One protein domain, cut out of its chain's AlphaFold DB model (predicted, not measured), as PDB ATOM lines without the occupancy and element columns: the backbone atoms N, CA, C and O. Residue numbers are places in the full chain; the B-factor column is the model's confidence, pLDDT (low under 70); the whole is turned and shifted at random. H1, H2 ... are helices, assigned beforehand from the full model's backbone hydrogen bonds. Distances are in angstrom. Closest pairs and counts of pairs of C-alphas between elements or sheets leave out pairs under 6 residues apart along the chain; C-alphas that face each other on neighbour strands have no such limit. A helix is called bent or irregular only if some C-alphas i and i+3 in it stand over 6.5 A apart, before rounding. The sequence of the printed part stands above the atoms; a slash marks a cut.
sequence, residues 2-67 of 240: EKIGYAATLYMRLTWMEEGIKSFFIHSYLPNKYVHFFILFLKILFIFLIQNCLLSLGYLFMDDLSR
ATOM      1  N   GLU A   2      26.043-101.903 110.837       58.41
ATOM      2  CA  GLU A   2      25.461-102.169 112.172       58.41
ATOM      3  C   GLU A   2      25.019-100.922 112.963       58.41
ATOM      4  O   GLU A   2      24.025-100.963 113.682       58.41
ATOM      5  N   LYS A   3      25.686 -99.771 112.789       55.03
ATOM      6  CA  LYS A   3      25.357 -98.533 113.526       55.03
ATOM      7  C   LYS A   3      23.970 -97.956 113.188       55.03
ATOM      8  O   LYS A   3      23.375 -97.280 114.022       55.03
ATOM      9  N   ILE A   4      23.435 -98.253 112.000       69.62
ATOM     10  CA  ILE A   4      22.115 -97.769 111.558       69.62
ATOM     11  C   ILE A   4      20.992 -98.560 112.251       69.62
ATOM     12  O   ILE A   4      19.986 -97.978 112.655       69.62
ATOM     13  N   GLY A   5      21.193 -99.863 112.485       75.56
ATOM     14  CA  GLY A   5      20.218-100.714 113.180       75.56
ATOM     15  C   GLY A   5      20.001-100.313 114.642       75.56
ATOM     16  O   GLY A   5      18.866-100.304 115.124       75.56
ATOM     17  N   TYR A   6      21.063 -99.891 115.334       72.12
ATOM     18  CA  TYR A   6      20.963 -99.413 116.718       72.12
ATOM     19  C   TYR A   6      20.166 -98.113 116.830       72.12
ATOM     20  O   TYR A   6      19.316 -98.000 117.712       72.12
ATOM     21  N   ALA A   7      20.383 -97.162 115.917       71.50
ATOM     22  CA  ALA A   7      19.646 -95.902 115.910       71.50
ATOM     23  C   ALA A   7      18.146 -96.120 115.645       71.50
ATOM     24  O   ALA A   7      17.308 -95.567 116.358       71.50
ATOM     25  N   ALA A   8      17.803 -96.985 114.685       77.00
ATOM     26  CA  ALA A   8      16.415 -97.338 114.389       77.00
ATOM     27  C   ALA A   8      15.730 -98.042 115.576       77.00
ATOM     28  O   ALA A   8      14.600 -97.711 115.933       77.00
ATOM     29  N   THR A   9      16.436 -98.960 116.241       80.62
ATOM     30  CA  THR A   9      15.911 -99.676 117.416       80.62
ATOM     31  C   THR A   9      15.687 -98.736 118.604       80.62
ATOM     32  O   THR A   9      14.661 -98.827 119.280       80.62
ATOM     33  N   LEU A  10      16.611 -97.802 118.849       77.38
ATOM     34  CA  LEU A  10      16.459 -96.772 119.882       77.38
ATOM     35  C   LEU A  10      15.270 -95.858 119.590       77.38
ATOM     36  O   LEU A  10      14.476 -95.590 120.490       77.38
ATOM     37  N   TYR A  11      15.116 -95.436 118.335       79.69
ATOM     38  CA  TYR A  11      14.005 -94.591 117.914       79.69
ATOM     39  C   TYR A  11      12.654 -95.283 118.122       79.69
ATOM     40  O   TYR A  11      11.764 -94.705 118.740       79.69
ATOM     41  N   MET A  12      12.524 -96.548 117.708       84.25
ATOM     42  CA  MET A  12      11.301 -97.335 117.912       84.25
ATOM     43  C   MET A  12      10.975 -97.545 119.398       84.25
ATOM     44  O   MET A  12       9.811 -97.525 119.791       84.25
ATOM     45  N   ARG A  13      11.988 -97.717 120.256       81.81
ATOM     46  CA  ARG A  13      11.773 -97.824 121.710       81.81
ATOM     47  C   ARG A  13      11.345 -96.500 122.335       81.81
ATOM     48  O   ARG A  13      10.506 -96.507 123.231       81.81
ATOM     49  N   LEU A  14      11.895 -95.381 121.868       77.00
ATOM     50  CA  LEU A  14      11.521 -94.038 122.317       77.00
ATOM     51  C   LEU A  14      10.075 -93.702 121.944       77.00
ATOM     52  O   LEU A  14       9.329 -93.236 122.803       77.00
ATOM     53  N   THR A  15       9.657 -93.990 120.709       80.75
ATOM     54  CA  THR A  15       8.276 -93.744 120.267       80.75
ATOM     55  C   THR A  15       7.278 -94.639 120.998       80.75
ATOM     56  O   THR A  15       6.226 -94.162 121.419       80.75
ATOM     57  N   TRP A  16       7.621 -95.910 121.235       84.31
ATOM     58  CA  TRP A  16       6.778 -96.820 122.013       84.31
ATOM     59  C   TRP A  16       6.623 -96.371 123.473       84.31
ATOM     60  O   TRP A  16       5.521 -96.402 124.020       84.31
ATOM     61  N   MET A  17       7.701 -95.873 124.095       78.50
ATOM     62  CA  MET A  17       7.632 -95.263 125.429       78.50
ATOM     63  C   MET A  17       6.748 -94.014 125.439       78.50
ATOM     64  O   MET A  17       5.986 -93.815 126.381       78.50
ATOM     65  N   GLU A  18       6.824 -93.179 124.401       77.75
ATOM     66  CA  GLU A  18       6.030 -91.955 124.315       77.75
ATOM     67  C   GLU A  18       4.525 -92.256 124.229       77.75
ATOM     68  O   GLU A  18       3.732 -91.623 124.929       77.75
ATOM     69  N   GLU A  19       4.130 -93.263 123.446       79.38
ATOM     70  CA  GLU A  19       2.739 -93.728 123.374       79.38
ATOM     71  C   GLU A  19       2.282 -94.417 124.668       79.38
ATOM     72  O   GLU A  19       1.164 -94.180 125.133       79.38
ATOM     73  N   GLY A  20       3.155 -95.191 125.321       80.44
ATOM     74  CA  GLY A  20       2.869 -95.791 126.626       80.44
ATOM     75  C   GLY A  20       2.630 -94.744 127.719       80.44
ATOM     76  O   GLY A  20       1.664 -94.844 128.474       80.44
ATOM     77  N   ILE A  21       3.458 -93.696 127.764       75.19
ATOM     78  CA  ILE A  21       3.307 -92.575 128.701       75.19
ATOM     79  C   ILE A  21       2.001 -91.826 128.416       75.19
ATOM     80  O   ILE A  21       1.232 -91.581 129.343       75.19
ATOM     81  N   LYS A  22       1.697 -91.505 127.151       71.44
ATOM     82  CA  LYS A  22       0.423 -90.859 126.792       71.44
ATOM     83  C   LYS A  22      -0.772 -91.706 127.225       71.44
ATOM     84  O   LYS A  22      -1.656 -91.179 127.890       71.44
ATOM     85  N   SER A  23      -0.778 -93.000 126.908       76.31
ATOM     86  CA  SER A  23      -1.857 -93.925 127.281       76.31
ATOM     87  C   SER A  23      -2.055 -93.996 128.803       76.31
ATOM     88  O   SER A  23      -3.175 -93.866 129.300       76.31
ATOM     89  N   PHE A  24      -0.958 -94.070 129.564       73.88
ATOM     90  CA  PHE A  24      -0.991 -94.079 131.026       73.88
ATOM     91  C   PHE A  24      -1.548 -92.772 131.623       73.88
ATOM     92  O   PHE A  24      -2.339 -92.794 132.570       73.88
ATOM     93  N   PHE A  25      -1.181 -91.620 131.051       66.44
ATOM     94  CA  PHE A  25      -1.667 -90.314 131.509       66.44
ATOM     95  C   PHE A  25      -3.090 -89.993 131.050       66.44
ATOM     96  O   PHE A  25      -3.800 -89.312 131.782       66.44
ATOM     97  N   ILE A  26      -3.536 -90.510 129.903       67.00
ATOM     98  CA  ILE A  26      -4.924 -90.381 129.428       67.00
ATOM     99  C   ILE A  26      -5.887 -91.168 130.332       67.00
ATOM    100  O   ILE A  26      -7.021 -90.741 130.541       67.00
ATOM    101  N   HIS A  27      -5.445 -92.292 130.906       64.44
ATOM    102  CA  HIS A  27      -6.217 -93.038 131.909       64.44
ATOM    103  C   HIS A  27      -6.113 -92.480 133.333       64.44
ATOM    104  O   HIS A  27      -6.929 -92.821 134.189       64.44
ATOM    105  N   SER A  28      -5.152 -91.599 133.594       59.59
ATOM    106  CA  SER A  28      -5.041 -90.909 134.875       59.59
ATOM    107  C   SER A  28      -5.969 -89.688 134.885       59.59
ATOM    108  O   SER A  28      -5.976 -88.906 133.943       59.59
ATOM    109  N   TYR A  29      -6.745 -89.506 135.959       65.25
ATOM    110  CA  TYR A  29      -7.797 -88.485 136.164       65.25
ATOM    111  C   TYR A  29      -7.326 -87.005 136.163       65.25
ATOM    112  O   TYR A  29      -7.911 -86.149 136.829       65.25
ATOM    113  N   LEU A  30      -6.255 -86.661 135.450       69.25
ATOM    114  CA  LEU A  30      -5.785 -85.288 135.335       69.25
ATOM    115  C   LEU A  30      -6.698 -84.499 134.382       69.25
ATOM    116  O   LEU A  30      -6.969 -84.948 133.268       69.25
ATOM    117  N   PRO A  31      -7.163 -83.299 134.776       78.25
ATOM    118  CA  PRO A  31      -7.944 -82.450 133.892       78.25
ATOM    119  C   PRO A  31      -7.160 -82.192 132.603       78.25
ATOM    120  O   PRO A  31      -6.016 -81.739 132.652       78.25
ATOM    121  N   ASN A  32      -7.799 -82.440 131.457       75.19
ATOM    122  CA  ASN A  32      -7.181 -82.449 130.121       75.19
ATOM    123  C   ASN A  32      -6.335 -81.187 129.815       75.19
ATOM    124  O   ASN A  32      -5.346 -81.232 129.090       75.19
ATOM    125  N   LYS A  33      -6.667 -80.055 130.452       80.75
ATOM    126  CA  LYS A  33      -5.942 -78.777 130.345       80.75
ATOM    127  C   LYS A  33      -4.494 -78.831 130.857       80.75
ATOM    128  O   LYS A  33      -3.662 -78.080 130.361       80.75
ATOM    129  N   TYR A  34      -4.182 -79.695 131.823       83.56
ATOM    130  CA  TYR A  34      -2.851 -79.774 132.441       83.56
ATOM    131  C   TYR A  34      -1.989 -80.912 131.899       83.56
ATOM    132  O   TYR A  34      -0.776 -80.893 132.096       83.56
ATOM    133  N   VAL A  35      -2.581 -81.873 131.185       81.69
ATOM    134  CA  VAL A  35      -1.868 -83.049 130.661       81.69
ATOM    135  C   VAL A  35      -0.734 -82.625 129.725       81.69
ATOM    136  O   VAL A  35       0.400 -83.064 129.888       81.69
ATOM    137  N   HIS A  36      -0.996 -81.690 128.809       80.00
ATOM    138  CA  HIS A  36       0.036 -81.180 127.902       80.00
ATOM    139  C   HIS A  36       1.169 -80.449 128.631       80.00
ATOM    140  O   HIS A  36       2.337 -80.663 128.309       80.00
ATOM    141  N   PHE A  37       0.840 -79.624 129.631       86.38
ATOM    142  CA  PHE A  37       1.844 -78.909 130.423       86.38
ATOM    143  C   PHE A  37       2.714 -79.879 131.228       86.38
ATOM    144  O   PHE A  37       3.933 -79.738 131.271       86.38
ATOM    145  N   PHE A  38       2.099 -80.906 131.811       84.56
ATOM    146  CA  PHE A  38       2.798 -81.927 132.579       84.56
ATOM    147  C   PHE A  38       3.719 -82.791 131.704       84.56
ATOM    148  O   PHE A  38       4.866 -83.032 132.075       84.56
ATOM    149  N   ILE A  39       3.267 -83.193 130.509       83.50
ATOM    150  CA  ILE A  39       4.110 -83.906 129.534       83.50
ATOM    151  C   ILE A  39       5.303 -83.039 129.119       83.50
ATOM    152  O   ILE A  39       6.431 -83.528 129.071       83.50
ATOM    153  N   LEU A  40       5.080 -81.749 128.844       87.12
ATOM    154  CA  LEU A  40       6.158 -80.817 128.509       87.12
ATOM    155  C   LEU A  40       7.170 -80.703 129.659       87.12
ATOM    156  O   LEU A  40       8.376 -80.784 129.430       87.12
ATOM    157  N   PHE A  41       6.685 -80.568 130.893       91.12
ATOM    158  CA  PHE A  41       7.523 -80.498 132.086       91.12
ATOM    159  C   PHE A  41       8.370 -81.766 132.277       91.12
ATOM    160  O   PHE A  41       9.581 -81.669 132.478       91.12
ATOM    161  N   LEU A  42       7.771 -82.953 132.133       87.81
ATOM    162  CA  LEU A  42       8.495 -84.226 132.185       87.81
ATOM    163  C   LEU A  42       9.576 -84.325 131.106       87.81
ATOM    164  O   LEU A  42      10.678 -84.784 131.398       87.81
ATOM    165  N   LYS A  43       9.297 -83.865 129.879       85.12
ATOM    166  CA  LYS A  43      10.296 -83.835 128.799       85.12
ATOM    167  C   LYS A  43      11.490 -82.958 129.163       85.12
ATOM    168  O   LYS A  43      12.625 -83.379 128.976       85.12
ATOM    169  N   ILE A  44      11.241 -81.771 129.716       92.75
ATOM    170  CA  ILE A  44      12.305 -80.868 130.170       92.75
ATOM    171  C   ILE A  44      13.140 -81.542 131.267       92.75
ATOM    172  O   ILE A  44      14.365 -81.573 131.172       92.75
ATOM    173  N   LEU A  45      12.491 -82.144 132.268       92.88
ATOM    174  CA  LEU A  45      13.170 -82.837 133.366       92.88
ATOM    175  C   LEU A  45      14.014 -84.018 132.862       92.88
ATOM    176  O   LEU A  45      15.148 -84.204 133.299       92.88
ATOM    177  N   PHE A  46      13.500 -84.772 131.891       88.75
ATOM    178  CA  PHE A  46      14.221 -85.874 131.261       88.75
ATOM    179  C   PHE A  46      15.452 -85.403 130.475       88.75
ATOM    180  O   PHE A  46      16.507 -86.028 130.561       88.75
ATOM    181  N   ILE A  47      15.360 -84.274 129.762       92.19
ATOM    182  CA  ILE A  47      16.515 -83.669 129.078       92.19
ATOM    183  C   ILE A  47      17.597 -83.285 130.093       92.19
ATOM    184  O   ILE A  47      18.764 -83.614 129.881       92.19
ATOM    185  N   PHE A  48      17.223 -82.656 131.212       92.56
ATOM    186  CA  PHE A  48      18.171 -82.334 132.284       92.56
ATOM    187  C   PHE A  48      18.823 -83.586 132.880       92.56
ATOM    188  O   PHE A  48      20.032 -83.597 133.115       92.56
ATOM    189  N   LEU A  49      18.050 -84.658 133.079       92.81
ATOM    190  CA  LEU A  49      18.569 -85.937 133.562       92.81
ATOM    191  C   LEU A  49      19.616 -86.514 132.597       92.81
ATOM    192  O   LEU A  49      20.707 -86.888 133.026       92.81
ATOM    193  N   ILE A  50      19.316 -86.541 131.293       91.94
ATOM    194  CA  ILE A  50      20.250 -87.025 130.268       91.94
ATOM    195  C   ILE A  50      21.504 -86.157 130.221       91.94
ATOM    196  O   ILE A  50      22.603 -86.704 130.189       91.94
ATOM    197  N   GLN A  51      21.368 -84.828 130.232       92.81
ATOM    198  CA  GLN A  51      22.521 -83.926 130.246       92.81
ATOM    199  C   GLN A  51      23.425 -84.200 131.447       92.81
ATOM    200  O   GLN A  51      24.636 -84.311 131.281       92.81
ATOM    201  N   ASN A  52      22.853 -84.376 132.639       91.19
ATOM    202  CA  ASN A  52      23.634 -84.664 133.837       91.19
ATOM    203  C   ASN A  52      24.328 -86.038 133.767       91.19
ATOM    204  O   ASN A  52      25.493 -86.167 134.145       91.19
ATOM    205  N   CYS A  53      23.647 -87.054 133.223       92.62
ATOM    206  CA  CYS A  53      24.248 -88.363 132.956       92.62
ATOM    207  C   CYS A  53      25.395 -88.272 131.944       92.62
ATOM    208  O   CYS A  53      26.451 -88.842 132.188       92.62
ATOM    209  N   LEU A  54      25.222 -87.542 130.839       92.81
ATOM    210  CA  LEU A  54      26.260 -87.355 129.820       92.81
ATOM    211  C   LEU A  54      27.470 -86.600 130.369       92.81
ATOM    212  O   LEU A  54      28.597 -86.983 130.075       92.81
ATOM    213  N   LEU A  55      27.251 -85.569 131.191       92.00
ATOM    214  CA  LEU A  55      28.333 -84.857 131.868       92.00
ATOM    215  C   LEU A  55      29.088 -85.791 132.813       92.00
ATOM    216  O   LEU A  55      30.309 -85.870 132.739       92.00
ATOM    217  N   SER A  56      28.371 -86.548 133.647       90.50
ATOM    218  CA  SER A  56      28.976 -87.505 134.584       90.50
ATOM    219  C   SER A  56      29.762 -88.599 133.858       90.50
ATOM    220  O   SER A  56      30.879 -88.927 134.252       90.50
ATOM    221  N   LEU A  57      29.211 -89.124 132.760       93.06
ATOM    222  CA  LEU A  57      29.882 -90.101 131.908       93.06
ATOM    223  C   LEU A  57      31.127 -89.490 131.252       93.06
ATOM    224  O   LEU A  57      32.178 -90.117 131.237       93.06
ATOM    225  N   GLY A  58      31.031 -88.250 130.767       93.25
ATOM    226  CA  GLY A  58      32.157 -87.503 130.214       93.25
ATOM    227  C   GLY A  58      33.281 -87.298 131.229       93.25
ATOM    228  O   GLY A  58      34.441 -87.472 130.877       93.25
ATOM    229  N   TYR A  59      32.957 -87.007 132.492       92.75
ATOM    230  CA  TYR A  59      33.954 -86.910 133.564       92.75
ATOM    231  C   TYR A  59      34.658 -88.242 133.835       92.75
ATOM    232  O   TYR A  59      35.880 -88.258 133.950       92.75
ATOM    233  N   LEU A  60      33.913 -89.351 133.883       90.31
ATOM    234  CA  LEU A  60      34.482 -90.698 134.007       90.31
ATOM    235  C   LEU A  60      35.434 -91.015 132.846       90.31
ATOM    236  O   LEU A  60      36.568 -91.423 133.073       90.31
ATOM    237  N   PHE A  61      35.002 -90.746 131.611       93.62
ATOM    238  CA  PHE A  61      35.839 -90.942 130.427       93.62
ATOM    239  C   PHE A  61      37.083 -90.054 130.433       93.62
ATOM    240  O   PHE A  61      38.144 -90.518 130.035       93.62
ATOM    241  N   MET A  62      36.976 -88.797 130.865       93.69
ATOM    242  CA  MET A  62      38.124 -87.890 130.939       93.69
ATOM    243  C   MET A  62      39.129 -88.327 132.010       93.69
ATOM    244  O   MET A  62      40.329 -88.229 131.763       93.69
ATOM    245  N   ASP A  63      38.676 -88.845 133.159       92.00
ATOM    246  CA  ASP A  63      39.577 -89.385 134.190       92.00
ATOM    247  C   ASP A  63      40.332 -90.614 133.662       92.00
ATOM    248  O   ASP A  63      41.565 -90.648 133.698       92.00
ATOM    249  N   ASP A  64      39.616 -91.568 133.062       92.19
ATOM    250  CA  ASP A  64      40.218 -92.769 132.471       92.19
ATOM    251  C   ASP A  64      41.141 -92.442 131.289       92.19
ATOM    252  O   ASP A  64      42.239 -92.994 131.186       92.19
ATOM    253  N   LEU A  65      40.751 -91.499 130.425       91.69
ATOM    254  CA  LEU A  65      41.585 -91.015 129.325       91.69
ATOM    255  C   LEU A  65      42.858 -90.349 129.860       91.69
ATOM    256  O   LEU A  65      43.939 -90.607 129.338       91.69
ATOM    257  N   SER A  66      42.758 -89.531 130.913       90.12
ATOM    258  CA  SER A  66      43.927 -88.889 131.523       90.12
ATOM    259  C   SER A  66      44.909 -89.924 132.079       90.12
ATOM    260  O   SER A  66      46.117 -89.816 131.857       90.12
ATOM    261  N   ARG A  67      44.394 -90.984 132.718       88.62
ATOM    262  CA  ARG A  67      45.202 -92.103 133.216       88.62
ATOM    263  C   ARG A  67      45.847 -92.873 132.077       88.62
ATOM    264  O   ARG A  67      47.040 -93.151 132.153       88.62
TER     265      ARG A  67
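This is residues 2 to 67 of the 240 residues of an uncharacterized protein of Opuntia streptacantha (UniProt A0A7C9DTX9). Two long helices make an open V, with H1 running to a tight link at the corner and H2 running back from it as the longer arm. The arms come near each other at the link and spread from there, and residues 2 to 17 of H1 and 40 to 67 of H2 stand free. The printed part has 66 residues with two named helices, H1 then H2, and no named strand; its class is all helix. It is extended, with a radius of gyration of the C-alphas of 17.0 A, and flat, spanning 54 by 27 by 12 A.

H1, residues 2 to 27, and H2, residues 32 to 67, are close but not clearly touching, with 1 pair of C-alphas within 8 A. This closest pair is that of Phe 25 and Val 35, 7.3 A apart. The helices run opposite ways. Their tilt is a shallow one of 34.7 degrees, only just short of steep. Their centres are 17.2 A apart. Of the O i to N i+4 pairs, 20 of 22 in H1 and 30 of 32 in H2 are within hydrogen-bond range.

H1 begins at C-alpha 2, at (25.461, -102.169, 112.172), and is 38.4 A long from first to last C-alpha. C-alpha 27, its last, is at (-6.217, -93.038, 131.909). H2 has 36 residues, is 53.4 A long and ends at C-alpha 67, at (45.202, -92.103, 133.216). H2 is irregular, but only just: C-alphas 33 and 36 are 6.9 A apart.

The two C-alphas farthest apart are those of Pro 31 and Arg 67, at 54.0 A. The C-alphas of Glu 2 and Arg 67 are 30.6 A apart. The printed part has no cut, and the link from H1 to H2, 4 residues, is tight. The mean pLDDT of the printed part is 82.2; residues 2 to 4 and 25 to 30 are under 70.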